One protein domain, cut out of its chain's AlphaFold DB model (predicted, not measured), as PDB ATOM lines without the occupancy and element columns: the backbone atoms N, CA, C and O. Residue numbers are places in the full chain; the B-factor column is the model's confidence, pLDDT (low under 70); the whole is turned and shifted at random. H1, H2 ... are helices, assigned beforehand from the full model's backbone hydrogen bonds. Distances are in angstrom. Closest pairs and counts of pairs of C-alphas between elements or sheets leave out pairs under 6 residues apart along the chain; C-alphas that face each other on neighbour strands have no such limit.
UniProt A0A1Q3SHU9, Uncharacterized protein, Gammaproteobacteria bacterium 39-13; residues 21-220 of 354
ATOM      1  N   GLN A  21      32.630  27.350 -39.680       85.38
ATOM      2  CA  GLN A  21      32.657  28.811 -39.673       85.38
ATOM      3  C   GLN A  21      32.724  29.408 -38.284       85.38
ATOM      4  O   GLN A  21      33.398  30.418 -38.099       85.38
ATOM      5  N   ASP A  22      32.068  28.770 -37.320       84.62
ATOM      6  CA  ASP A  22      32.002  29.262 -35.946       84.62
ATOM      7  C   ASP A  22      33.407  29.302 -35.319       84.62
ATOM      8  O   ASP A  22      33.656  30.075 -34.402       84.62
ATOM      9  N   HIS A  23      34.350  28.546 -35.890       84.50
ATOM     10  CA  HIS A  23      35.726  28.433 -35.417       84.50
ATOM     11  C   HIS A  23      36.751  29.161 -36.303       84.50
ATOM     12  O   HIS A  23      37.854  29.461 -35.854       84.50
ATOM     13  N   PHE A  24      36.411  29.466 -37.564       84.81
ATOM     14  CA  PHE A  24      37.365  30.033 -38.529       84.81
ATOM     15  C   PHE A  24      36.895  31.300 -39.265       84.81
ATOM     16  O   PHE A  24      37.708  31.940 -39.928       84.81
ATOM     17  N   SER A  25      35.620  31.700 -39.210       66.44
ATOM     18  CA  SER A  25      35.076  32.780 -40.058       66.44
ATOM     19  C   SER A  25      35.164  34.189 -39.472       66.44
ATOM     20  O   SER A  25      35.111  35.152 -40.239       66.44
ATOM     21  N   SER A  26      35.358  34.341 -38.160       58.38
ATOM     22  CA  SER A  26      35.498  35.656 -37.524       58.38
ATOM     23  C   SER A  26      36.582  35.621 -36.449       58.38
ATOM     24  O   SER A  26      36.497  34.779 -35.561       58.38
ATOM     25  N   PRO A  27      37.624  36.474 -36.517       57.59
ATOM     26  CA  PRO A  27      37.907  37.515 -37.520       57.59
ATOM     27  C   PRO A  27      38.630  37.012 -38.794       57.59
ATOM     28  O   PRO A  27      39.080  37.813 -39.617       57.59
ATOM     29  N   ASN A  28      38.789  35.697 -38.983       70.69
ATOM     30  CA  ASN A  28      39.810  35.133 -39.876       70.69
ATOM     31  C   ASN A  28      39.267  34.453 -41.148       70.69
ATOM     32  O   ASN A  28      39.636  33.326 -41.469       70.69
ATOM     33  N   LYS A  29      38.470  35.172 -41.957       83.44
ATOM     34  CA  LYS A  29      37.936  34.679 -43.254       83.44
ATOM     35  C   LYS A  29      38.979  33.984 -44.151       83.44
ATOM     36  O   LYS A  29      38.637  33.073 -44.902       83.44
ATOM     37  N   THR A  30      40.245  34.400 -44.077       91.25
ATOM     38  CA  THR A  30      41.356  33.764 -44.800       91.25
ATOM     39  C   THR A  30      41.627  32.335 -44.324       91.25
ATOM     40  O   THR A  30      41.811  31.466 -45.168       91.25
ATOM     41  N   ILE A  31      41.595  32.065 -43.012       93.44
ATOM     42  CA  ILE A  31      41.742  30.701 -42.480       93.44
ATOM     43  C   ILE A  31      40.602  29.830 -42.991       93.44
ATOM     44  O   ILE A  31      40.869  28.782 -43.570       93.44
ATOM     45  N   PHE A  32      39.353  30.291 -42.845       92.38
ATOM     46  CA  PHE A  32      38.193  29.542 -43.323       92.38
ATOM     47  C   PHE A  32      38.353  29.137 -44.796       92.38
ATOM     48  O   PHE A  32      38.224  27.967 -45.128       92.38
ATOM     49  N   ARG A  33      38.745  30.082 -45.660       92.38
ATOM     50  CA  ARG A  33      38.978  29.827 -47.088       92.38
ATOM     51  C   ARG A  33      40.035  28.749 -47.341       92.38
ATOM     52  O   ARG A  33      39.795  27.851 -48.146       92.38
ATOM     53  N   VAL A  34      41.167  28.825 -46.643       94.62
ATOM     54  CA  VAL A  34      42.282  27.874 -46.766       94.62
ATOM     55  C   VAL A  34      41.889  26.471 -46.296       94.62
ATOM     56  O   VAL A  34      42.313  25.480 -46.878       94.62
ATOM     57  N   VAL A  35      41.033  26.354 -45.278       93.81
ATOM     58  CA  VAL A  35      40.624  25.038 -44.762       93.81
ATOM     59  C   VAL A  35      39.436  24.407 -45.507       93.81
ATOM     60  O   VAL A  35      39.093  23.252 -45.236       93.81
ATOM     61  N   THR A  36      38.815  25.137 -46.441       92.44
ATOM     62  CA  THR A  36      37.657  24.693 -47.247       92.44
ATOM     63  C   THR A  36      37.899  24.673 -48.757       92.44
ATOM     64  O   THR A  36      36.953  24.480 -49.519       92.44
ATOM     65  N   SER A  37      39.118  24.950 -49.217       93.31
ATOM     66  CA  SER A  37      39.464  24.935 -50.643       93.31
ATOM     67  C   SER A  37      40.952  24.682 -50.837       93.31
ATOM     68  O   SER A  37      41.744  24.962 -49.939       93.31
ATOM     69  N   LEU A  38      41.336  24.186 -52.009       94.88
ATOM     70  CA  LEU A  38      42.743  24.105 -52.395       94.88
ATOM     71  C   LEU A  38      43.216  25.427 -53.034       94.88
ATOM     72  O   LEU A  38      42.388  26.199 -53.535       94.88
ATOM     73  N   PRO A  39      44.537  25.699 -53.053       96.44
ATOM     74  CA  PRO A  39      45.100  26.745 -53.897       96.44
ATOM     75  C   PRO A  39      44.735  26.488 -55.361       96.44
ATOM     76  O   PRO A  39      44.581  25.340 -55.767       96.44
ATOM     77  N   LYS A  40      44.589  27.527 -56.177       96.81
ATOM     78  CA  LYS A  40      44.274  27.373 -57.598       96.81
ATOM     79  C   LYS A  40      45.388  26.616 -58.324       96.81
ATOM     80  O   LYS A  40      46.554  26.705 -57.945       96.81
ATOM     81  N   GLU A  41      45.010  25.893 -59.372       95.88
ATOM     82  CA  GLU A  41      45.903  25.041 -60.162       95.88
ATOM     83  C   GLU A  41      47.144  25.801 -60.648       95.88
ATOM     84  O   GLU A  41      48.266  25.346 -60.446       95.88
ATOM     85  N   GLU A  42      46.965  27.009 -61.183       95.50
ATOM     86  CA  GLU A  42      48.066  27.838 -61.673       95.50
ATOM     87  C   GLU A  42      49.075  28.207 -60.576       95.50
ATOM     88  O   GLU A  42      50.266  28.345 -60.849       95.50
ATOM     89  N   LYS A  43      48.626  28.319 -59.320       95.81
ATOM     90  CA  LYS A  43      49.506  28.594 -58.178       95.81
ATOM     91  C   LYS A  43      50.290  27.363 -57.761       95.81
ATOM     92  O   LYS A  43      51.452  27.492 -57.397       95.81
ATOM     93  N   VAL A  44      49.674  26.185 -57.831       94.94
ATOM     94  CA  VAL A  44      50.379  24.920 -57.602       94.94
ATOM     95  C   VAL A  44      51.433  24.708 -58.685       94.94
ATOM     96  O   VAL A  44      52.573  24.408 -58.358       94.94
ATOM     97  N   ASN A  45      51.090  24.946 -59.952       94.06
ATOM     98  CA  ASN A  45      52.024  24.780 -61.064       94.06
ATOM     99  C   ASN A  45      53.223  25.736 -60.980       94.06
ATOM    100  O   ASN A  45      54.332  25.334 -61.312       94.06
ATOM    101  N   ALA A  46      53.038  26.953 -60.456       93.56
ATOM    102  CA  ALA A  46      54.136  27.897 -60.233       93.56
ATOM    103  C   ALA A  46      55.209  27.383 -59.248       93.56
ATOM    104  O   ALA A  46      56.343  27.858 -59.282       93.56
ATOM    105  N   LEU A  47      54.906  26.389 -58.398       93.12
ATOM    106  CA  LEU A  47      55.928  25.741 -57.565       93.12
ATOM    107  C   LEU A  47      56.979  25.015 -58.402       93.12
ATOM    108  O   LEU A  47      58.097  24.843 -57.938       93.12
ATOM    109  N   TRP A  48      56.675  24.580 -59.620       89.69
ATOM    110  CA  TRP A  48      57.665  23.873 -60.433       89.69
ATOM    111  C   TRP A  48      58.761  24.793 -60.980       89.69
ATOM    112  O   TRP A  48      59.832  24.305 -61.329       89.69
ATOM    113  N   GLU A  49      58.537  26.107 -60.944       88.69
ATOM    114  CA  GLU A  49      59.502  27.124 -61.373       88.69
ATOM    115  C   GLU A  49      60.525  27.489 -60.281       88.69
ATOM    116  O   GLU A  49      61.518  28.171 -60.548       88.69
ATOM    117  N   ILE A  50      60.315  27.051 -59.031       90.31
ATOM    118  CA  ILE A  50      61.291  27.262 -57.951       90.31
ATOM    119  C   ILE A  50      62.313  26.117 -57.893       90.31
ATOM    120  O   ILE A  50      62.202  25.102 -58.578       90.31
ATOM    121  N   ASN A  51      63.328  26.259 -57.031       87.00
ATOM    122  CA  ASN A  51      64.311  25.200 -56.798       87.00
ATOM    123  C   ASN A  51      63.624  23.839 -56.525       87.00
ATOM    124  O   ASN A  51      62.768  23.778 -55.639       87.00
ATOM    125  N   PRO A  52      64.039  22.747 -57.199       86.69
ATOM    126  CA  PRO A  52      63.325  21.468 -57.178       86.69
ATOM    127  C   PRO A  52      63.219  20.827 -55.788       86.69
ATOM    128  O   PRO A  52      62.245  20.139 -55.493       86.69
ATOM    129  N   ASN A  53      64.193  21.056 -54.904       90.31
ATOM    130  CA  ASN A  53      64.128  20.513 -53.549       90.31
ATOM    131  C   ASN A  53      63.078  21.260 -52.724       90.31
ATOM    132  O   ASN A  53      62.262  20.645 -52.044       90.31
ATOM    133  N   LEU A  54      63.072  22.593 -52.802       94.19
ATOM    134  CA  LEU A  54      62.120  23.406 -52.052       94.19
ATOM    135  C   LEU A  54      60.696  23.273 -52.607       94.19
ATOM    136  O   LEU A  54      59.756  23.208 -51.817       94.19
ATOM    137  N   SER A  55      60.529  23.178 -53.929       94.25
ATOM    138  CA  SER A  55      59.219  22.929 -54.544       94.25
ATOM    139  C   SER A  55      58.625  21.616 -54.060       94.25
ATOM    140  O   SER A  55      57.483  21.600 -53.604       94.25
ATOM    141  N   GLN A  56      59.416  20.541 -54.057       93.62
ATOM    142  CA  GLN A  56      58.973  19.244 -53.566       93.62
ATOM    143  C   GLN A  56      58.576  19.314 -52.089       93.62
ATOM    144  O   GLN A  56      57.525  18.807 -51.706       93.62
ATOM    145  N   GLU A  57      59.367  19.994 -51.262       95.19
ATOM    146  CA  GLU A  57      59.056  20.143 -49.845       95.19
ATOM    147  C   GLU A  57      57.764  20.919 -49.571       95.19
ATOM    148  O   GLU A  57      57.001  20.534 -48.676       95.19
ATOM    149  N   ILE A  58      57.509  21.993 -50.324       97.00
ATOM    150  CA  ILE A  58      56.260  22.758 -50.228       97.00
ATOM    151  C   ILE A  58      55.092  21.891 -50.700       97.00
ATOM    152  O   ILE A  58      54.092  21.779 -49.991       97.00
ATOM    153  N   THR A  59      55.228  21.221 -51.844       95.69
ATOM    154  CA  THR A  59      54.202  20.327 -52.395       95.69
ATOM    155  C   THR A  59      53.861  19.190 -51.434       95.69
ATOM    156  O   THR A  59      52.683  18.926 -51.190       95.69
ATOM    157  N   ASP A  60      54.857  18.555 -50.818       95.25
ATOM    158  CA  ASP A  60      54.645  17.499 -49.823       95.25
ATOM    159  C   ASP A  60      53.939  18.034 -48.575       95.25
ATOM    160  O   ASP A  60      53.027  17.395 -48.044       95.25
ATOM    161  N   CYS A  61      54.305  19.237 -48.123       97.50
ATOM    162  CA  CYS A  61      53.612  19.899 -47.025       97.50
ATOM    163  C   CYS A  61      52.129  20.133 -47.365       97.50
ATOM    164  O   CYS A  61      51.252  19.804 -46.562       97.50
ATOM    165  N   LEU A  62      51.825  20.634 -48.566       97.25
ATOM    166  CA  LEU A  62      50.451  20.842 -49.034       97.25
ATOM    167  C   LEU A  62      49.683  19.520 -49.147       97.25
ATOM    168  O   LEU A  62      48.540  19.441 -48.699       97.25
ATOM    169  N   LYS A  63      50.304  18.454 -49.667       95.31
ATOM    170  CA  LYS A  63      49.687  17.119 -49.736       95.31
ATOM    171  C   LYS A  63      49.265  16.610 -48.366       95.31
ATOM    172  O   LYS A  63      48.172  16.062 -48.243       95.31
ATOM    173  N   LEU A  64      50.092  16.813 -47.340       95.69
ATOM    174  CA  LEU A  64      49.771  16.413 -45.971       95.69
ATOM    175  C   LEU A  64      48.615  17.241 -45.391       95.69
ATOM    176  O   LEU A  64      47.666  16.666 -44.839       95.69
ATOM    177  N   LEU A  65      48.660  18.567 -45.565       96.81
ATOM    178  CA  LEU A  65      47.604  19.498 -45.142       96.81
ATOM    179  C   LEU A  65      46.248  19.119 -45.752       96.81
ATOM    180  O   LEU A  65      45.247  19.045 -45.034       96.81
ATOM    181  N   TYR A  66      46.244  18.797 -47.049       94.50
ATOM    182  CA  TYR A  66      45.065  18.419 -47.830       94.50
ATOM    183  C   TYR A  66      44.908  16.904 -48.022       94.50
ATOM    184  O   TYR A  66      44.276  16.463 -48.982       94.50
ATOM    185  N   SER A  67      45.441  16.090 -47.104       90.44
ATOM    186  CA  SER A  67      45.460  14.619 -47.228       90.44
ATOM    187  C   SER A  67      44.080  13.976 -47.424       90.44
ATOM    188  O   SER A  67      43.951  12.921 -48.038       90.44
ATOM    189  N   HIS A  68      43.005  14.621 -46.972       83.12
ATOM    190  CA  HIS A  68      41.642  14.162 -47.255       83.12
ATOM    191  C   HIS A  68      41.261  14.264 -48.736       83.12
ATOM    192  O   HIS A  68      40.499  13.435 -49.234       83.12
ATOM    193  N   VAL A  69      41.795  15.259 -49.442       84.06
ATOM    194  CA  VAL A  69      41.573  15.457 -50.874       84.06
ATOM    195  C   VAL A  69      42.541  14.612 -51.698       84.06
ATOM    196  O   VAL A  69      42.121  13.987 -52.671       84.06
ATOM    197  N   THR A  70      43.813  14.569 -51.303       78.12
ATOM    198  CA  THR A  70      44.890  13.930 -52.076       78.12
ATOM    199  C   THR A  70      44.983  12.416 -51.869       78.12
ATOM    200  O   THR A  70      45.355  11.719 -52.805       78.12
ATOM    201  N   GLU A  71      44.597  11.880 -50.701       74.12
ATOM    202  CA  GLU A  71      44.683  10.436 -50.401       74.12
ATOM    203  C   GLU A  71      43.315   9.727 -50.424       74.12
ATOM    204  O   GLU A  71      43.235   8.554 -50.775       74.12
ATOM    205  N   ARG A  72      42.222  10.400 -50.022       67.44
ATOM    206  CA  ARG A  72      40.911   9.747 -49.773       67.44
ATOM    207  C   ARG A  72      39.869   9.937 -50.883       67.44
ATOM    208  O   ARG A  72      38.733   9.490 -50.742       67.44
ATOM    209  N   GLY A  73      40.229  10.597 -51.984       57.66
ATOM    210  CA  GLY A  73      39.472  10.531 -53.241       57.66
ATOM    211  C   GLY A  73      38.044  11.100 -53.231       57.66
ATOM    212  O   GLY A  73      37.217  10.657 -54.018       57.66
ATOM    213  N   GLY A  74      37.705  12.078 -52.386       53.22
ATOM    214  CA  GLY A  74      36.411  12.781 -52.484       53.22
ATOM    215  C   GLY A  74      35.182  12.023 -51.956       53.22
ATOM    216  O   GLY A  74      34.078  12.564 -51.998       53.22
ATOM    217  N   HIS A  75      35.333  10.794 -51.452       50.06
ATOM    218  CA  HIS A  75      34.196   9.956 -51.060       50.06
ATOM    219  C   HIS A  75      33.837  10.170 -49.585       50.06
ATOM    220  O   HIS A  75      34.361   9.519 -48.686       50.06
ATOM    221  N   SER A  76      32.908  11.093 -49.335       52.00
ATOM    222  CA  SER A  76      32.245  11.278 -48.039       52.00
ATOM    223  C   SER A  76      30.890  10.560 -47.999       52.00
ATOM    224  O   SER A  76      29.899  11.135 -47.550       52.00
ATOM    225  N   GLN A  77      30.813   9.323 -48.504       49.84
ATOM    226  CA  GLN A  77      29.600   8.512 -48.352       49.84
ATOM    227  C   GLN A  77      29.296   8.393 -46.847       49.84
ATOM    228  O   GLN A  77      30.133   7.924 -46.077       49.84
ATOM    229  N   GLY A  78      28.143   8.915 -46.419       55.16
ATOM    230  CA  GLY A  78      27.672   8.856 -45.031       55.16
ATOM    231  C   GLY A  78      28.131   9.971 -44.081       55.16
ATOM    232  O   GLY A  78      27.759   9.924 -42.913       55.16
ATOM    233  N   LYS A  79      28.895  10.983 -44.525       67.56
ATOM    234  CA  LYS A  79      29.253  12.131 -43.663       67.56
ATOM    235  C   LYS A  79      28.499  13.403 -44.039       67.56
ATOM    236  O   LYS A  79      28.361  13.682 -45.228       67.56
ATOM    237  N   PRO A  80      28.088  14.226 -43.054       71.19
ATOM    238  CA  PRO A  80      27.375  15.475 -43.326       71.19
ATOM    239  C   PRO A  80      28.248  16.530 -44.025       71.19
ATOM    240  O   PRO A  80      27.719  17.429 -44.682       71.19
ATOM    241  N   TYR A  81      29.577  16.408 -43.908       79.56
ATOM    242  CA  TYR A  81      30.547  17.394 -44.375       79.56
ATOM    243  C   TYR A  81      31.722  16.750 -45.114       79.56
ATOM    244  O   TYR A  81      32.137  15.624 -44.823       79.56
ATOM    245  N   PHE A  82      32.287  17.519 -46.042       83.38
ATOM    246  CA  PHE A  82      33.553  17.243 -46.700       83.38
ATOM    247  C   PHE A  82      34.647  18.122 -46.086       83.38
ATOM    248  O   PHE A  82      34.505  19.343 -46.010       83.38
ATOM    249  N   PHE A  83      35.748  17.499 -45.670       86.31
ATOM    250  CA  PHE A  83      36.889  18.190 -45.081       86.31
ATOM    251  C   PHE A  83      38.029  18.236 -46.088       86.31
ATOM    252  O   PHE A  83      38.568  17.195 -46.457       86.31
ATOM    253  N   HIS A  84      38.415  19.436 -46.515       89.38
ATOM    254  CA  HIS A  84      39.594  19.610 -47.363       89.38
ATOM    255  C   HIS A  84      40.885  19.465 -46.560       89.38
ATOM    256  O   HIS A  84      41.861  18.919 -47.060       89.38
ATOM    257  N   HIS A  85      40.879  19.941 -45.316       94.06
ATOM    258  CA  HIS A  85      42.078  20.189 -44.529       94.06
ATOM    259  C   HIS A  85      42.080  19.418 -43.203       94.06
ATOM    260  O   HIS A  85      41.048  19.315 -42.538       94.06
ATOM    261  N   VAL A  86      43.252  18.932 -42.776       94.75
ATOM    262  CA  VAL A  86      43.402  18.140 -41.538       94.75
ATOM    263  C   VAL A  86      42.939  18.884 -40.276       94.75
ATOM    264  O   VAL A  86      42.317  18.276 -39.412       94.75
ATOM    265  N   ALA A  87      43.163  20.202 -40.190       95.44
ATOM    266  CA  ALA A  87      42.691  21.024 -39.067       95.44
ATOM    267  C   ALA A  87      41.160  20.999 -38.926       95.44
ATOM    268  O   ALA A  87      40.650  20.864 -37.820       95.44
ATOM    269  N   SER A  88      40.423  21.068 -40.041       93.38
ATOM    270  CA  SER A  88      38.955  20.999 -40.029       93.38
ATOM    271  C   SER A  88      38.462  19.652 -39.518       93.38
ATOM    272  O   SER A  88      37.495  19.599 -38.765       93.38
ATOM    273  N   THR A  89      39.137  18.572 -39.919       91.88
ATOM    274  CA  THR A  89      38.834  17.218 -39.446       91.88
ATOM    275  C   THR A  89      39.103  17.095 -37.953       91.88
ATOM    276  O   THR A  89      38.215  16.686 -37.220       91.88
ATOM    277  N   SER A  90      40.294  17.491 -37.497       94.06
ATOM    278  CA  SER A  90      40.680  17.442 -36.082       94.06
ATOM    279  C   SER A  90      39.709  18.219 -35.193       94.06
ATOM    280  O   SER A  90      39.347  17.765 -34.114       94.06
ATOM    281  N   LEU A  91      39.273  19.390 -35.655       93.19
ATOM    282  CA  LEU A  91      38.324  20.217 -34.930       93.19
ATOM    283  C   LEU A  91      36.939  19.562 -34.846       93.19
ATOM    284  O   LEU A  91      36.336  19.556 -33.779       93.19
ATOM    285  N   TYR A  92      36.450  18.989 -35.950       91.19
ATOM    286  CA  TYR A  92      35.201  18.225 -35.955       91.19
ATOM    287  C   TYR A  92      35.263  17.042 -34.985       91.19
ATOM    288  O   TYR A  92      34.340  16.839 -34.208       91.19
ATOM    289  N   GLU A  93      36.359  16.281 -35.012       91.06
ATOM    290  CA  GLU A  93      36.564  15.138 -34.117       91.06
ATOM    291  C   GLU A  93      36.543  15.544 -32.644       91.06
ATOM    292  O   GLU A  93      35.914  14.860 -31.840       91.06
ATOM    293  N   SER A  94      37.178  16.671 -32.305       91.56
ATOM    294  CA  SER A  94      37.169  17.189 -30.937       91.56
ATOM    295  C   SER A  94      35.770  17.634 -30.504       91.56
ATOM    296  O   SER A  94      35.253  17.180 -29.486       91.56
ATOM    297  N   MET A  95      35.116  18.466 -31.320       89.56
ATOM    298  CA  MET A  95      33.819  19.070 -30.997       89.56
ATOM    299  C   MET A  95      32.689  18.044 -30.905       89.56
ATOM    300  O   MET A  95      31.819  18.152 -30.046       89.56
ATOM    301  N   GLU A  96      32.713  17.033 -31.770       88.50
ATOM    302  CA  GLU A  96      31.700  15.975 -31.795       88.50
ATOM    303  C   GLU A  96      32.113  14.748 -30.965       88.50
ATOM    304  O   GLU A  96      31.341  13.800 -30.855       88.50
ATOM    305  N   SER A  97      33.317  14.744 -30.376       88.56
ATOM    306  CA  SER A  97      33.873  13.609 -29.620       88.56
ATOM    307  C   SER A  97      33.851  12.286 -30.406       88.56
ATOM    308  O   SER A  97      33.503  11.227 -29.880       88.56
ATOM    309  N   VAL A  98      34.231  12.333 -31.688       87.81
ATOM    310  CA  VAL A  98      34.262  11.167 -32.590       87.81
ATOM    311  C   VAL A  98      35.614  11.026 -33.274       87.81
ATOM    312  O   VAL A  98      36.247  12.017 -33.608       87.81
ATOM    313  N   LEU A  99      36.026   9.792 -33.576       86.50
ATOM    314  CA  LEU A  99      37.197   9.524 -34.413       86.50
ATOM    315  C   LEU A  99      36.770   9.032 -35.794       86.50
ATOM    316  O   LEU A  99      36.078   8.025 -35.955       86.50
ATOM    317  N   ILE A 100      37.228   9.715 -36.833       83.94
ATOM    318  CA  ILE A 100      36.976   9.351 -38.218       83.94
ATOM    319  C   ILE A 100      37.874   8.174 -38.599       83.94
ATOM    320  O   ILE A 100      39.089   8.298 -38.746       83.94
ATOM    321  N   GLY A 101      37.253   7.019 -38.844       81.25
ATOM    322  CA  GLY A 101      37.976   5.816 -39.258       81.25
ATOM    323  C   GLY A 101      38.984   5.340 -38.209       81.25
ATOM    324  O   GLY A 101      40.035   4.829 -38.590       81.25
ATOM    325  N   ASN A 102      38.683   5.556 -36.920       81.56
ATOM    326  CA  ASN A 102      39.517   5.183 -35.770       81.56
ATOM    327  C   ASN A 102      40.947   5.752 -35.819       81.56
ATOM    328  O   ASN A 102      41.881   5.147 -35.297       81.56
ATOM    329  N   LYS A 103      41.131   6.907 -36.466       85.69
ATOM    330  CA  LYS A 103      42.403   7.633 -36.516       85.69
ATOM    331  C   LYS A 103      42.271   8.937 -35.744       85.69
ATOM    332  O   LYS A 103      41.295   9.651 -35.928       85.69
ATOM    333  N   ASP A 104      43.279   9.249 -34.941       89.31
ATOM    334  CA  ASP A 104      43.394  10.524 -34.233       89.31
ATOM    335  C   ASP A 104      44.000  11.579 -35.176       89.31
ATOM    336  O   ASP A 104      45.215  11.596 -35.420       89.31
ATOM    337  N   HIS A 105      43.154  12.435 -35.766       93.00
ATOM    338  CA  HIS A 105      43.645  13.486 -36.660       93.00
ATOM    339  C   HIS A 105      44.255  14.661 -35.893       93.00
ATOM    340  O   HIS A 105      45.004  15.418 -36.507       93.00
ATOM    341  N   GLY A 106      44.033  14.777 -34.579       93.50
ATOM    342  CA  GLY A 106      44.721  15.740 -33.718       93.50
ATOM    343  C   GLY A 106      46.218  15.462 -33.638       93.50
ATOM    344  O   GLY A 106      47.037  16.338 -33.919       93.50
ATOM    345  N   LYS A 107      46.599  14.204 -33.394       93.75
ATOM    346  CA  LYS A 107      48.013  13.784 -33.437       93.75
ATOM    347  C   LYS A 107      48.631  13.970 -34.821       93.75
ATOM    348  O   LYS A 107      49.762  14.445 -34.922       93.75
ATOM    349  N   LYS A 108      47.887  13.654 -35.893       93.56
ATOM    350  CA  LYS A 108      48.333  13.914 -37.277       93.56
ATOM    351  C   LYS A 108      48.540  15.414 -37.519       93.56
ATOM    352  O   LYS A 108      49.541  15.798 -38.119       93.56
ATOM    353  N   ALA A 109      47.620  16.258 -37.051       96.38
ATOM    354  CA  ALA A 109      47.703  17.709 -37.186       96.38
ATOM    355  C   ALA A 109      48.951  18.277 -36.492       96.38
ATOM    356  O   ALA A 109      49.594  19.150 -37.065       96.38
ATOM    357  N   ALA A 110      49.348  17.739 -35.335       96.12
ATOM    358  CA  ALA A 110      50.564  18.154 -34.629       96.12
ATOM    359  C   ALA A 110      51.848  17.814 -35.406       96.12
ATOM    360  O   ALA A 110      52.728  18.658 -35.575       96.12
ATOM    361  N   THR A 111      51.932  16.616 -35.992       95.25
ATOM    362  CA  THR A 111      53.060  16.265 -36.873       95.25
ATOM    363  C   THR A 111      53.123  17.177 -38.102       95.25
ATOM    364  O   THR A 111      54.198  17.633 -38.497       95.25
ATOM    365  N   ILE A 112      51.967  17.485 -38.699       97.38
ATOM    366  CA  ILE A 112      51.883  18.397 -39.847       97.38
ATOM    367  C   ILE A 112      52.239  19.829 -39.439       97.38
ATOM    368  O   ILE A 112      52.897  20.522 -40.208       97.38
ATOM    369  N   PHE A 113      51.877  20.263 -38.232       98.12
ATOM    370  CA  PHE A 113      52.242  21.572 -37.695       98.12
ATOM    371  C   PHE A 113      53.763  21.769 -37.689       98.12
ATOM    372  O   PHE A 113      54.250  22.746 -38.256       98.12
ATOM    373  N   ASN A 114      54.523  20.794 -37.182       96.12
ATOM    374  CA  ASN A 114      55.989  20.843 -37.214       96.12
ATOM    375  C   ASN A 114      56.540  20.881 -38.649       96.12
ATOM    376  O   ASN A 114      57.487  21.614 -38.937       96.12
ATOM    377  N   LYS A 115      55.932  20.134 -39.583       97.44
ATOM    378  CA  LYS A 115      56.305  20.195 -41.006       97.44
ATOM    379  C   LYS A 115      56.070  21.591 -41.590       97.44
ATOM    380  O   LYS A 115      56.951  22.093 -42.279       97.44
ATOM    381  N   VAL A 116      54.936  22.225 -41.281       98.44
ATOM    382  CA  VAL A 116      54.614  23.590 -41.726       98.44
ATOM    383  C   VAL A 116      55.637  24.596 -41.201       98.44
ATOM    384  O   VAL A 116      56.142  25.385 -41.995       98.44
ATOM    385  N   VAL A 117      55.981  24.547 -39.909       97.75
ATOM    386  CA  VAL A 117      57.001  25.428 -39.306       97.75
ATOM    387  C   VAL A 117      58.339  25.274 -40.032       97.75
ATOM    388  O   VAL A 117      58.877  26.246 -40.557       97.75
ATOM    389  N   ASN A 118      58.813  24.036 -40.185       97.50
ATOM    390  CA  ASN A 118      60.078  23.754 -40.862       97.50
ATOM    391  C   ASN A 118      60.090  24.217 -42.329       97.50
ATOM    392  O   ASN A 118      61.118  24.678 -42.829       97.50
ATOM    393  N   THR A 119      58.969  24.080 -43.043       98.12
ATOM    394  CA  THR A 119      58.855  24.540 -44.433       98.12
ATOM    395  C   THR A 119      58.829  26.068 -44.517       98.12
ATOM    396  O   THR A 119      59.470  26.616 -45.412       98.12
ATOM    397  N   ILE A 120      58.174  26.769 -43.582       98.31
ATOM    398  CA  ILE A 120      58.229  28.240 -43.498       98.31
ATOM    399  C   ILE A 120      59.681  28.704 -43.325       98.31
ATOM    400  O   ILE A 120      60.136  29.540 -44.101       98.31
ATOM    401  N   ASP A 121      60.436  28.105 -42.401       97.69
ATOM    402  CA  ASP A 121      61.836  28.480 -42.160       97.69
ATOM    403  C   ASP A 121      62.728  28.271 -43.393       97.69
ATOM    404  O   ASP A 121      63.653  29.043 -43.661       97.69
ATOM    405  N   LYS A 122      62.466  27.218 -44.176       97.50
ATOM    406  CA  LYS A 122      63.180  26.967 -45.435       97.50
ATOM    407  C   LYS A 122      62.845  28.002 -46.504       97.50
ATOM    408  O   LYS A 122      63.754  28.437 -47.209       97.50
ATOM    409  N   ILE A 123      61.582  28.414 -46.601       97.62
ATOM    410  CA  ILE A 123      61.177  29.500 -47.498       97.62
ATOM    411  C   ILE A 123      61.840  30.816 -47.076       97.62
ATOM    412  O   ILE A 123      62.344  31.530 -47.938       97.62
ATOM    413  N   ASP A 124      61.916  31.109 -45.778       96.75
ATOM    414  CA  ASP A 124      62.549  32.330 -45.262       96.75
ATOM    415  C   ASP A 124      64.036  32.390 -45.631       96.75
ATOM    416  O   ASP A 124      64.521  33.410 -46.121       96.75
ATOM    417  N   ARG A 125      64.752  31.266 -45.499       96.25
ATOM    418  CA  ARG A 125      66.140  31.155 -45.972       96.25
ATOM    419  C   ARG A 125      66.256  31.343 -47.486       96.25
ATOM    420  O   ARG A 125      67.173  32.024 -47.938       96.25
ATOM    421  N   ALA A 126      65.341  30.767 -48.262       95.25
ATOM    422  CA  ALA A 126      65.360  30.880 -49.718       95.25
ATOM    423  C   ALA A 126      65.084  32.315 -50.192       95.25
ATOM    424  O   ALA A 126      65.805  32.803 -51.063       95.25
ATOM    425  N   LEU A 127      64.119  33.009 -49.582       95.06
ATOM    426  CA  LEU A 127      63.793  34.409 -49.875       95.06
ATOM    427  C   LEU A 127      64.999  35.335 -49.686       95.06
ATOM    428  O   LEU A 127      65.247  36.178 -50.539       95.06
ATOM    429  N   ASN A 128      65.810  35.117 -48.646       91.62
ATOM    430  CA  ASN A 128      67.028  35.903 -48.411       91.62
ATOM    431  C   ASN A 128      68.103  35.726 -49.501       91.62
ATOM    432  O   ASN A 128      69.043  36.514 -49.577       91.62
ATOM    433  N   SER A 129      67.990  34.682 -50.325       89.94
ATOM    434  CA  SER A 129      68.940  34.353 -51.395       89.94
ATOM    435  C   SER A 129      68.362  34.511 -52.806       89.94
ATOM    436  O   SER A 129      69.097  34.386 -53.790       89.94
ATOM    437  N   ALA A 130      67.056  34.767 -52.925       87.00
ATOM    438  CA  ALA A 130      66.365  34.851 -54.201       87.00
ATOM    439  C   ALA A 130      66.759  36.136 -54.941       87.00
ATOM    440  O   ALA A 130      66.676  37.232 -54.401       87.00
ATOM    441  N   LYS A 131      67.197  35.992 -56.196       89.19
ATOM    442  CA  LYS A 131      67.524  37.125 -57.086       89.19
ATOM    443  C   LYS A 131      66.505  37.317 -58.209       89.19
ATOM    444  O   LYS A 131      66.510  38.348 -58.871       89.19
ATOM    445  N   ASN A 132      65.676  36.305 -58.455       93.81
ATOM    446  CA  ASN A 132      64.639  36.325 -59.477       93.81
ATOM    447  C   ASN A 132      63.314  36.747 -58.825       93.81
ATOM    448  O   ASN A 132      62.859  36.094 -57.885       93.81
ATOM    449  N   SER A 133      62.707  37.815 -59.345       93.19
ATOM    450  CA  SER A 133      61.482  38.413 -58.806       93.19
ATOM    451  C   SER A 133      60.263  37.490 -58.869       93.19
ATOM    452  O   SER A 133      59.417  37.541 -57.982       93.19
ATOM    453  N   GLU A 134      60.160  36.631 -59.883       93.38
ATOM    454  CA  GLU A 134      59.042  35.690 -60.035       93.38
ATOM    455  C   GLU A 134      59.142  34.540 -59.023       93.38
ATOM    456  O   GLU A 134      58.155  34.171 -58.378       93.38
ATOM    457  N   ILE A 135      60.358  34.021 -58.819       94.38
ATOM    458  CA  ILE A 135      60.642  33.025 -57.775       94.38
ATOM    459  C   ILE A 135      60.383  33.635 -56.398       94.38
ATOM    460  O   ILE A 135      59.727  33.012 -55.563       94.38
ATOM    461  N   GLU A 136      60.858  34.859 -56.160       95.44
ATOM    462  CA  GLU A 136      60.625  35.569 -54.904       95.44
ATOM    463  C   GLU A 136      59.124  35.742 -54.638       95.44
ATOM    464  O   GLU A 136      58.651  35.403 -53.555       95.44
ATOM    465  N   GLN A 137      58.353  36.187 -55.635       96.12
ATOM    466  CA  GLN A 137      56.907  36.336 -55.511       96.12
ATOM    467  C   GLN A 137      56.226  35.003 -55.170       96.12
ATOM    468  O   GLN A 137      55.398  34.953 -54.259       96.12
ATOM    469  N   THR A 138      56.595  33.919 -55.853       96.50
ATOM    470  CA  THR A 138      56.046  32.580 -55.589       96.50
ATOM    471  C   THR A 138      56.362  32.132 -54.160       96.50
ATOM    472  O   THR A 138      55.478  31.687 -53.425       96.50
ATOM    473  N   LEU A 139      57.602  32.323 -53.706       97.38
ATOM    474  CA  LEU A 139      58.004  32.017 -52.335       97.38
ATOM    475  C   LEU A 139      57.244  32.866 -51.306       97.38
ATOM    476  O   LEU A 139      56.799  32.330 -50.292       97.38
ATOM    477  N   GLN A 140      57.030  34.160 -51.559       97.50
ATOM    478  CA  GLN A 140      56.240  35.034 -50.681       97.50
ATOM    479  C   GLN A 140      54.772  34.586 -50.587       97.50
ATOM    480  O   GLN A 140      54.199  34.582 -49.492       97.50
ATOM    481  N   GLU A 141      54.175  34.175 -51.710       97.69
ATOM    482  CA  GLU A 141      52.815  33.628 -51.776       97.69
ATOM    483  C   GLU A 141      52.677  32.375 -50.902       97.69
ATOM    484  O   GLU A 141      51.819  32.324 -50.013       97.69
ATOM    485  N   PHE A 142      53.573  31.399 -51.071       98.12
ATOM    486  CA  PHE A 142      53.540  30.167 -50.284       98.12
ATOM    487  C   PHE A 142      53.953  30.363 -48.821       98.12
ATOM    488  O   PHE A 142      53.377  29.721 -47.944       98.12
ATOM    489  N   GLN A 143      54.853  31.302 -48.515       98.12
ATOM    490  CA  GLN A 143      55.151  31.700 -47.136       98.12
ATOM    491  C   GLN A 143      53.887  32.224 -46.439       98.12
ATOM    492  O   GLN A 143      53.566  31.822 -45.319       98.12
ATOM    493  N   ALA A 144      53.161  33.137 -47.093       98.06
ATOM    494  CA  ALA A 144      51.931  33.698 -46.550       98.06
ATOM    495  C   ALA A 144      50.860  32.614 -46.375       98.06
ATOM    496  O   ALA A 144      50.223  32.556 -45.322       98.06
ATOM    497  N   LEU A 145      50.702  31.727 -47.362       98.25
ATOM    498  CA  LEU A 145      49.766  30.607 -47.307       98.25
ATOM    499  C   LEU A 145      50.072  29.667 -46.131       98.25
ATOM    500  O   LEU A 145      49.185  29.372 -45.327       98.25
ATOM    501  N   LEU A 146      51.328  29.241 -45.974       98.44
ATOM    502  CA  LEU A 146      51.729  28.342 -44.891       98.44
ATOM    503  C   LEU A 146      51.584  28.983 -43.506       98.44
ATOM    504  O   LEU A 146      51.210  28.292 -42.563       98.44
ATOM    505  N   LYS A 147      51.758  30.304 -43.373       98.00
ATOM    506  CA  LYS A 147      51.450  31.025 -42.121       98.00
ATOM    507  C   LYS A 147      49.958  30.966 -41.766       98.00
ATOM    508  O   LYS A 147      49.605  30.861 -40.593       98.00
ATOM    509  N   VAL A 148      49.064  30.971 -42.759       97.44
ATOM    510  CA  VAL A 148      47.625  30.748 -42.520       97.44
ATOM    511  C   VAL A 148      47.356  29.302 -42.105       97.44
ATOM    512  O   VAL A 148      46.591  29.084 -41.168       97.44
ATOM    513  N   HIS A 149      48.010  28.323 -42.736       98.00
ATOM    514  CA  HIS A 149      47.912  26.912 -42.343       98.00
ATOM    515  C   HIS A 149      48.420  26.648 -40.925       98.00
ATOM    516  O   HIS A 149      47.753  25.948 -40.168       98.00
ATOM    517  N   HIS A 150      49.552  27.246 -40.550       98.00
ATOM    518  CA  HIS A 150      50.078  27.230 -39.186       98.00
ATOM    519  C   HIS A 150      49.001  27.674 -38.195       98.00
ATOM    520  O   HIS A 150      48.691  26.963 -37.243       98.00
ATOM    521  N   ASN A 151      48.373  28.822 -38.462       96.56
ATOM    522  CA  ASN A 151      47.325  29.360 -37.603       96.56
ATOM    523  C   ASN A 151      46.089  28.454 -37.557       96.56
ATOM    524  O   ASN A 151      45.532  28.249 -36.485       96.56
ATOM    525  N   ALA A 152      45.687  27.879 -38.693       96.56
ATOM    526  CA  ALA A 152      44.568  26.944 -38.766       96.56
ATOM    527  C   ALA A 152      44.803  25.689 -37.913       96.56
ATOM    528  O   ALA A 152      43.916  25.260 -37.175       96.56
ATOM    529  N   LEU A 153      46.004  25.110 -38.012       97.69
ATOM    530  CA  LEU A 153      46.417  23.956 -37.220       97.69
ATOM    531  C   LEU A 153      46.483  24.311 -35.741       97.69
ATOM    532  O   LEU A 153      45.899  23.595 -34.944       97.69
ATOM    533  N   LEU A 154      47.119  25.427 -35.377       96.75
ATOM    534  CA  LEU A 154      47.223  25.846 -33.981       96.75
ATOM    535  C   LEU A 154      45.846  26.043 -33.341       96.75
ATOM    536  O   LEU A 154      45.632  25.586 -32.223       96.75
ATOM    537  N   THR A 155      44.905  26.672 -34.053       94.75
ATOM    538  CA  THR A 155      43.516  26.786 -33.591       94.75
ATOM    539  C   THR A 155      42.910  25.408 -33.343       94.75
ATOM    540  O   THR A 155      42.409  25.171 -32.256       94.75
ATOM    541  N   ALA A 156      43.003  24.472 -34.293       95.56
ATOM    542  CA  ALA A 156      42.450  23.129 -34.100       95.56
ATOM    543  C   ALA A 156      43.142  22.342 -32.972       95.56
ATOM    544  O   ALA A 156      42.478  21.601 -32.256       95.56
ATOM    545  N   LEU A 157      44.458  22.508 -32.800       96.88
ATOM    546  CA  LEU A 157      45.237  21.839 -31.756       96.88
ATOM    547  C   LEU A 157      44.868  22.338 -30.353       96.88
ATOM    548  O   LEU A 157      44.796  21.531 -29.432       96.88
ATOM    549  N   LYS A 158      44.594  23.639 -30.192       95.38
ATOM    550  CA  LYS A 158      44.151  24.226 -28.913       95.38
ATOM    551  C   LYS A 158      42.751  23.776 -28.491       95.38
ATOM    552  O   LYS A 158      42.441  23.803 -27.308       95.38
ATOM    553  N   GLU A 159      41.941  23.333 -29.446       94.56
ATOM    554  CA  GLU A 159      40.599  22.797 -29.201       94.56
ATOM    555  C   GLU A 159      40.609  21.287 -28.908       94.56
ATOM    556  O   GLU A 159      39.545  20.701 -28.733       94.56
ATOM    557  N   LEU A 160      41.772  20.620 -28.895       94.44
ATOM    558  CA  LEU A 160      41.854  19.186 -28.602       94.44
ATOM    559  C   LEU A 160      41.533  18.876 -27.132       94.44
ATOM    560  O   LEU A 160      41.782  19.715 -26.267       94.44
ATOM    561  N   PRO A 161      41.087  17.648 -26.807       93.81
ATOM    562  CA  PRO A 161      40.941  17.222 -25.421       93.81
ATOM    563  C   PRO A 161      42.265  17.331 -24.656       93.81
ATOM    564  O   PRO A 161      43.329  17.027 -25.205       93.81
ATOM    565  N   GLU A 162      42.200  17.699 -23.376       94.19
ATOM    566  CA  GLU A 162      43.369  17.901 -22.504       94.19
ATOM    567  C   GLU A 162      44.330  16.702 -22.521       94.19
ATOM    568  O   GLU A 162      45.540  16.867 -22.658       94.19
ATOM    569  N   GLN A 163      43.791  15.478 -22.495       92.94
ATOM    570  CA  GLN A 163      44.587  14.252 -22.577       92.94
ATOM    571  C   GLN A 163      45.444  14.194 -23.853       92.94
ATOM    572  O   GLN A 163      46.599  13.762 -23.818       92.94
ATOM    573  N   THR A 164      44.897  14.636 -24.987       93.31
ATOM    574  CA  THR A 164      45.636  14.691 -26.250       93.31
ATOM    575  C   THR A 164      46.667  15.811 -26.214       93.31
ATOM    576  O   THR A 164      47.798  15.580 -26.629       93.31
ATOM    577  N   GLN A 165      46.338  16.985 -25.669       95.75
ATOM    578  CA  GLN A 165      47.303  18.082 -25.521       95.75
ATOM    579  C   GLN A 165      48.502  17.674 -24.647       95.75
ATOM    580  O   GLN A 165      49.649  17.882 -25.041       95.75
ATOM    581  N   LEU A 166      48.258  16.983 -23.529       94.38
ATOM    582  CA  LEU A 166      49.311  16.439 -22.666       94.38
ATOM    583  C   LEU A 166      50.190  15.425 -23.411       94.38
ATOM    584  O   LEU A 166      51.415  15.459 -23.301       94.38
ATOM    585  N   HIS A 167      49.582  14.551 -24.219       94.94
ATOM    586  CA  HIS A 167      50.323  13.615 -25.062       94.94
ATOM    587  C   HIS A 167      51.226  14.340 -26.074       94.94
ATOM    588  O   HIS A 167      52.360  13.915 -26.299       94.94
ATOM    589  N   LEU A 168      50.751  15.435 -26.678       95.94
ATOM    590  CA  LEU A 168      51.553  16.247 -27.599       95.94
ATOM    591  C   LEU A 168      52.733  16.916 -26.888       95.94
ATOM    592  O   LEU A 168      53.847  16.897 -27.416       95.94
ATOM    593  N   LEU A 169      52.522  17.432 -25.678       95.81
ATOM    594  CA  LEU A 169      53.590  18.000 -24.861       95.81
ATOM    595  C   LEU A 169      54.657  16.947 -24.519       95.81
ATOM    596  O   LEU A 169      55.845  17.190 -24.710       95.81
ATOM    597  N   GLN A 170      54.240  15.764 -24.064       95.62
ATOM    598  CA  GLN A 170      55.149  14.713 -23.595       95.62
ATOM    599  C   GLN A 170      55.922  14.015 -24.720       95.62
ATOM    600  O   GLN A 170      57.088  13.674 -24.539       95.62
ATOM    601  N   HIS A 171      55.284  13.771 -25.867       93.94
ATOM    602  CA  HIS A 171      55.861  12.926 -26.919       93.94
ATOM    603  C   HIS A 171      56.275  13.680 -28.183       93.94
ATOM    604  O   HIS A 171      57.016  13.128 -28.993       93.94
ATOM    605  N   GLN A 172      55.793  14.909 -28.379       92.19
ATOM    606  CA  GLN A 172      56.144  15.740 -29.538       92.19
ATOM    607  C   GLN A 172      56.777  17.077 -29.136       92.19
ATOM    608  O   GLN A 172      57.041  17.899 -30.012       92.19
ATOM    609  N   SER A 173      57.020  17.295 -27.836       93.31
ATOM    610  CA  SER A 173      57.564  18.541 -27.280       93.31
ATOM    611  C   SER A 173      56.777  19.783 -27.711       93.31
ATOM    612  O   SER A 173      57.344  20.863 -27.877       93.31
ATOM    613  N   LEU A 174      55.467  19.626 -27.931       94.31
ATOM    614  CA  LEU A 174      54.608  20.678 -28.453       94.31
ATOM    615  C   LEU A 174      53.805  21.322 -27.321       94.31
ATOM    616  O   LEU A 174      52.726  20.858 -26.959       94.31
ATOM    617  N   ASP A 175      54.348  22.406 -26.777       95.25
ATOM    618  CA  ASP A 175      53.696  23.222 -25.752       95.25
ATOM    619  C   ASP A 175      52.764  24.259 -26.401       95.25
ATOM    620  O   ASP A 175      53.183  25.347 -26.804       95.25
ATOM    621  N   LEU A 176      51.487  23.894 -26.548       95.06
ATOM    622  CA  LEU A 176      50.485  24.700 -27.254       95.06
ATOM    623  C   LEU A 176      50.205  26.055 -26.584       95.06
ATOM    624  O   LEU A 176      49.787  26.989 -27.276       95.06
ATOM    625  N   GLU A 177      50.450  26.190 -25.278       94.25
ATOM    626  CA  GLU A 177      50.244  27.444 -24.544       94.25
ATOM    627  C   GLU A 177      51.285  28.497 -24.931       94.25
ATOM    628  O   GLU A 177      50.964  29.679 -25.068       94.25
ATOM    629  N   LYS A 178      52.524  28.061 -25.188       95.81
ATOM    630  CA  LYS A 178      53.636  28.944 -25.573       95.81
ATOM    631  C   LYS A 178      53.600  29.367 -27.039       95.81
ATOM    632  O   LYS A 178      54.246  30.347 -27.415       95.81
ATOM    633  N   ILE A 179      52.858  28.648 -27.880       96.06
ATOM    634  CA  ILE A 179      52.800  28.912 -29.317       96.06
ATOM    635  C   ILE A 179      51.746  29.985 -29.614       96.06
ATOM    636  O   ILE A 179      50.563  29.876 -29.260       96.06
ATOM    637  N   GLN A 180      52.184  31.024 -30.324       95.12
ATOM    638  CA  GLN A 180      51.351  32.147 -30.740       95.12
ATOM    639  C   GLN A 180      50.967  32.047 -32.216       95.12
ATOM    640  O   GLN A 180      51.684  31.477 -33.035       95.12
ATOM    641  N   LEU A 181      49.826  32.643 -32.564       94.12
ATOM    642  CA  LEU A 181      49.432  32.809 -33.959       94.12
ATOM    643  C   LEU A 181      50.407  33.757 -34.662       94.12
ATOM    644  O   LEU A 181      50.774  34.798 -34.122       94.12
ATOM    645  N   ILE A 182      50.763  33.436 -35.903       95.19
ATOM    646  CA  ILE A 182      51.606  34.298 -36.729       95.19
ATOM    647  C   ILE A 182      50.712  35.378 -37.352       95.19
ATOM    648  O   ILE A 182      49.809  35.041 -38.127       95.19
ATOM    649  N   PRO A 183      50.917  36.674 -37.063       93.38
ATOM    650  CA  PRO A 183      50.116  37.726 -37.669       93.38
ATOM    651  C   PRO A 183      50.401  37.836 -39.173       93.38
ATOM    652  O   PRO A 183      51.546  37.773 -39.623       93.38
ATOM    653  N   LEU A 184      49.347  38.044 -39.968       93.25
ATOM    654  CA  LEU A 184      49.461  38.384 -41.389       93.25
ATOM    655  C   LEU A 184      49.085  39.848 -41.617       93.25
ATOM    656  O   LEU A 184      48.016  40.292 -41.187       93.25
ATOM    657  N   SER A 185      49.921  40.563 -42.376       94.88
ATOM    658  CA  SER A 185      49.594  41.899 -42.875       94.88
ATOM    659  C   SER A 185      48.370  41.860 -43.807       94.88
ATOM    660  O   SER A 185      48.086  40.820 -44.417       94.88
ATOM    661  N   PRO A 186      47.650  42.983 -43.986       94.75
ATOM    662  CA  PRO A 186      46.536  43.060 -44.932       94.75
ATOM    663  C   PRO A 186      46.918  42.627 -46.356       94.75
ATOM    664  O   PRO A 186      46.180  41.868 -46.983       94.75
ATOM    665  N   SER A 187      48.104  43.018 -46.837       95.75
ATOM    666  CA  SER A 187      48.617  42.623 -48.156       95.75
ATOM    667  C   SER A 187      48.797  41.109 -48.284       95.75
ATOM    668  O   SER A 187      48.334  40.517 -49.260       95.75
ATOM    669  N   LYS A 188      49.372  40.452 -47.268       95.88
ATOM    670  CA  LYS A 188      49.525  38.989 -47.239       95.88
ATOM    671  C   LYS A 188      48.176  38.270 -47.152       95.88
ATOM    672  O   LYS A 188      47.995  37.233 -47.781       95.88
ATOM    673  N   LYS A 189      47.190  38.828 -46.439       95.00
ATOM    674  CA  LYS A 189      45.823  38.273 -46.425       95.00
ATOM    675  C   LYS A 189      45.189  38.302 -47.816       95.00
ATOM    676  O   LYS A 189      44.614  37.297 -48.226       95.00
ATOM    677  N   VAL A 190      45.311  39.418 -48.540       94.62
ATOM    678  CA  VAL A 190      44.809  39.551 -49.920       94.62
ATOM    679  C   VAL A 190      45.533  38.587 -50.862       94.62
ATOM    680  O   VAL A 190      44.889  37.940 -51.683       94.62
ATOM    681  N   MET A 191      46.850  38.445 -50.711       95.62
ATOM    682  CA  MET A 191      47.663  37.492 -51.468       95.62
ATOM    683  C   MET A 191      47.130  36.060 -51.319       95.62
ATOM    684  O   MET A 191      46.751  35.447 -52.315       95.62
ATOM    685  N   VAL A 192      46.964  35.573 -50.085       96.50
ATOM    686  CA  VAL A 192      46.404  34.232 -49.828       96.50
ATOM    687  C   VAL A 192      44.972  34.105 -50.358       96.50
ATOM    688  O   VAL A 192      44.613  33.097 -50.956       96.50
ATOM    689  N   GLN A 193      44.142  35.139 -50.210       94.38
ATOM    690  CA  GLN A 193      42.782  35.128 -50.757       94.38
ATOM    691  C   GLN A 193      42.759  34.975 -52.285       94.38
ATOM    692  O   GLN A 193      41.879  34.293 -52.803       94.38
ATOM    693  N   ARG A 194      43.717  35.567 -53.009       95.31
ATOM    694  CA  ARG A 194      43.834  35.431 -54.474       95.31
ATOM    695  C   ARG A 194      44.313  34.046 -54.907       95.31
ATOM    696  O   ARG A 194      43.954  33.621 -56.009       95.31
ATOM    697  N   MET A 195      45.063  33.351 -54.050       96.38
ATOM    698  CA  MET A 195      45.515  31.979 -54.296       96.38
ATOM    699  C   MET A 195      44.384  30.953 -54.236       96.38
ATOM    700  O   MET A 195      44.580  29.854 -54.724       96.38
ATOM    701  N   HIS A 196      43.218  31.279 -53.675       95.12
ATOM    702  CA  HIS A 196      42.106  30.340 -53.502       95.12
ATOM    703  C   HIS A 196      40.855  30.771 -54.291       95.12
ATOM    704  O   HIS A 196      40.631  31.971 -54.494       95.12
ATOM    705  N   PRO A 197      39.979  29.838 -54.711       91.06
ATOM    706  CA  PRO A 197      38.654  30.186 -55.230       91.06
ATOM    707  C   PRO A 197      37.822  30.902 -54.156       91.06
ATOM    708  O   PRO A 197      38.134  30.819 -52.966       91.06
ATOM    709  N   GLU A 198      36.796  31.657 -54.551       84.38
ATOM    710  CA  GLU A 198      35.938  32.364 -53.591       84.38
ATOM    711  C   GLU A 198      35.286  31.403 -52.597       84.38
ATOM    712  O   GLU A 198      34.701  30.384 -52.972       84.38
ATOM    713  N   ALA A 199      35.422  31.721 -51.306       73.38
ATOM    714  CA  ALA A 199      34.875  30.896 -50.243       73.38
ATOM    715  C   ALA A 199      33.350  31.004 -50.245       73.38
ATOM    716  O   ALA A 199      32.793  32.094 -50.101       73.38
ATOM    717  N   LYS A 200      32.669  29.862 -50.345       79.75
ATOM    718  CA  LYS A 200      31.232  29.801 -50.076       79.75
ATOM    719  C   LYS A 200      30.994  29.943 -48.573       79.75
ATOM    720  O   LYS A 200      31.769  29.396 -47.792       79.75
ATOM    721  N   PRO A 201      29.906  30.593 -48.139       73.38
ATOM    722  CA  PRO A 201      29.597  30.784 -46.727       73.38
ATOM    723  C   PRO A 201      29.011  29.516 -46.087       73.38
ATOM    724  O   PRO A 201      28.173  29.609 -45.199       73.38
ATOM    725  N   SER A 202      29.410  28.311 -46.507       81.88
ATOM    726  CA  SER A 202      28.952  27.033 -45.934       81.88
ATOM    727  C   SER A 202      30.112  26.048 -45.776       81.88
ATOM    728  O   SER A 202      31.056  26.069 -46.568       81.88
ATOM    729  N   THR A 203      30.050  25.178 -44.759       81.56
ATOM    730  CA  THR A 203      30.946  24.014 -44.683       81.56
ATOM    731  C   THR A 203      30.765  23.191 -45.963       81.56
ATOM    732  O   THR A 203      29.620  22.869 -46.314       81.56
ATOM    733  N   PRO A 204      31.843  22.851 -46.687       83.38
ATOM    734  CA  PRO A 204      31.727  22.094 -47.922       83.38
ATOM    735  C   PRO A 204      31.027  20.752 -47.705       83.38
ATOM    736  O   PRO A 204      31.259  20.057 -46.719       83.38
ATOM    737  N   LYS A 205      30.180  20.369 -48.662       84.00
ATOM    738  CA  LYS A 205      29.543  19.040 -48.706       84.00
ATOM    739  C   LYS A 205      30.212  18.092 -49.697       84.00
ATOM    740  O   LYS A 205      30.005  16.890 -49.634       84.00
ATOM    741  N   ARG A 206      30.974  18.641 -50.645       85.56
ATOM    742  CA  ARG A 206      31.676  17.905 -51.699       85.56
ATOM    743  C   ARG A 206      32.850  18.722 -52.224       85.56
ATOM    744  O   ARG A 206      32.867  19.944 -52.065       85.56
ATOM    745  N   LEU A 207      33.768  18.038 -52.892       87.38
ATOM    746  CA  LEU A 207      34.880  18.642 -53.617       87.38
ATOM    747  C   LEU A 207      34.370  19.420 -54.845       87.38
ATOM    748  O   LEU A 207      33.440  18.972 -55.521       87.38
ATOM    749  N   SER A 208      34.942  20.593 -55.128       89.25
ATOM    750  CA  SER A 208      34.601  21.371 -56.328       89.25
ATOM    751  C   SER A 208      35.440  20.954 -57.544       89.25
ATOM    752  O   SER A 208      36.487  20.334 -57.394       89.25
ATOM    753  N   ILE A 209      35.016  21.332 -58.758       89.88
ATOM    754  CA  ILE A 209      35.794  21.080 -59.989       89.88
ATOM    755  C   ILE A 209      37.170  21.760 -59.920       89.88
ATOM    756  O   ILE A 209      38.166  21.172 -60.326       89.88
ATOM    757  N   ALA A 210      37.237  22.977 -59.374       91.50
ATOM    758  CA  ALA A 210      38.502  23.689 -59.194       91.50
ATOM    759  C   ALA A 210      39.438  22.953 -58.221       91.50
ATOM    760  O   ALA A 210      40.630  22.831 -58.490       91.50
ATOM    761  N   ASP A 211      38.893  22.405 -57.129       91.50
ATOM    762  CA  ASP A 211      39.687  21.616 -56.186       91.50
ATOM    763  C   ASP A 211      40.173  20.296 -56.807       91.50
ATOM    764  O   ASP A 211      41.269  19.850 -56.484       91.50
ATOM    765  N   ILE A 212      39.390  19.671 -57.698       90.94
ATOM    766  CA  ILE A 212      39.810  18.461 -58.430       90.94
ATOM    767  C   ILE A 212      41.038  18.766 -59.291       90.94
ATOM    768  O   ILE A 212      42.039  18.066 -59.175       90.94
ATOM    769  N   LYS A 213      41.001  19.844 -60.083       92.88
ATOM    770  CA  LYS A 213      42.144  20.255 -60.913       92.88
ATOM    771  C   LYS A 213      43.387  20.554 -60.079       92.88
ATOM    772  O   LYS A 213      44.474  20.079 -60.383       92.88
ATOM    773  N   SER A 214      43.215  21.292 -58.984       93.75
ATOM    774  CA  SER A 214      44.316  21.594 -58.067       93.75
ATOM    775  C   SER A 214      44.897  20.341 -57.405       93.75
ATOM    776  O   SER A 214      46.114  20.195 -57.300       93.75
ATOM    777  N   ARG A 215      44.044  19.392 -56.999       93.38
ATOM    778  CA  ARG A 215      44.487  18.090 -56.491       93.38
ATOM    779  C   ARG A 215      45.328  17.364 -57.534       93.38
ATOM    780  O   ARG A 215      46.375  16.832 -57.183       93.38
ATOM    781  N   ASP A 216      44.875  17.329 -58.780       92.69
ATOM    782  CA  ASP A 216      45.581  16.628 -59.852       92.69
ATOM    783  C   ASP A 216      46.951  17.275 -60.115       92.69
ATOM    784  O   ASP A 216      47.945  16.559 -60.213       92.69
ATOM    785  N   ALA A 217      47.044  18.609 -60.076       93.12
ATOM    786  CA  ALA A 217      48.315  19.336 -60.134       93.12
ATOM    787  C   ALA A 217      49.240  19.045 -58.937       93.12
ATOM    788  O   ALA A 217      50.443  18.878 -59.119       93.12
ATOM    789  N   LEU A 218      48.702  18.924 -57.716       92.88
ATOM    790  CA  LEU A 218      49.495  18.510 -56.550       92.88
ATOM    791  C   LEU A 218      50.028  17.083 -56.718       92.88
ATOM    792  O   LEU A 218      51.147  16.790 -56.307       92.88
ATOM    793  N   LEU A 219      49.220  16.175 -57.268       91.06
ATOM    794  CA  LEU A 219      49.584  14.770 -57.457       91.06
ATOM    795  C   LEU A 219      50.522  14.544 -58.645       91.06
ATOM    796  O   LEU A 219      51.214  13.524 -58.659       91.06
ATOM    797  N   ALA A 220      50.579  15.477 -59.594       88.12
ATOM    798  CA  ALA A 220      51.518  15.426 -60.698       88.12
ATOM    799  C   ALA A 220      52.967  15.371 -60.184       88.12
ATOM    800  O   ALA A 220      53.345  16.028 -59.209       88.12
TER     801      ALA A 220
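AT A GLANCE: This is residues 21 to 220 of the 354 residues of an uncharacterized protein of Gammaproteobacteria bacterium 39-13 (UniProt A0A1Q3SHU9). What is the main picture? Two long helices side by side, H7 and H8, make the core as a hairpin, and H4 and H6, nearly in line with each other, run along it to complete a bundle of four. H2 and H10 cross H8, H9 packs on H7 near its first residues, and H3 and H11 lie side by side, both touching H4. How large and of what make? The printed part has 200 residues with eleven named helices, H1 to H11 in order, and no named strand: it is all helix. It is compact, with a radius of gyration of the C-alphas of 16.2 A and spans of 49 by 38 by 30 A.

HOW THE PARTS SIT: How do the first helices sit? H1, residues 21 to 24, and H2, residues 29 to 35, only just touch, with 3 pairs of C-alphas within 8 A, the closest being those of Phe 24 and Phe 32, 4.9 A. H2 touches the hub H8, residues 133 to 158, with C-alphas 31 and 148 closest, 5.9 A, about perpendicular at 87 degrees. H3, residues 41 to 49, and H4, residues 52 to 65, form a hairpin, C-alphas 47 and 55 being closest, 5.3 A. What makes the bundle? H4, H6, residues 86 to 96, H7, residues 105 to 127, and H8 do. H7 and H8 are a hairpin at a shallow tilt of 26 degrees, opposite ways, with C-alphas 120 and 143 closest, 5.9 A. The closest C-alphas of H4 and H7 are 61 and 116, 6.5 A, and those of H6 and H8 are 87 and 153, 5.1 A. Where are the others? H9, residues 162 to 172, touches residues 106 to 111 of H7 alone, C-alphas 168 and 107 being closest, 7.3 A. H10, residues 186 to 195, touches residues 141 to 145 of H8 alone, about perpendicular at 84 degrees, C-alphas 192 and 145 being closest, 5.5 A. H11, residues 209 to 219, touches H3, C-alphas 214 and 41 being closest, 4.3 A, and H5, residues 67 to 70, C-alphas 215 and 70 being closest, 6.1 A. What of the backbones? Every O i to N i+4 pair is within hydrogen-bond range in H2, H4 and H6 to H11; H3 has 2 of 5, with 5 of 6 O i to N i+3 pairs, and H1 and H5 are too short for such a pair.

IN THESE COORDINATES: Where do the first and last helices lie? H1 begins at C-alpha 21, (32.657, 28.811, -39.673), and H11 ends at C-alpha 219, (49.584, 14.770, -57.457). Which are longest? H8 measures 37.4 A, H7 31.9 A and H4 19.9 A.

THE WHOLE: Is it continuous? The printed part has no cut, and the links H5 to H6, H9 to H10 and H10 to H11 are long. Where is confidence low? Residues 25 to 27 and 72 to 79 are under 70.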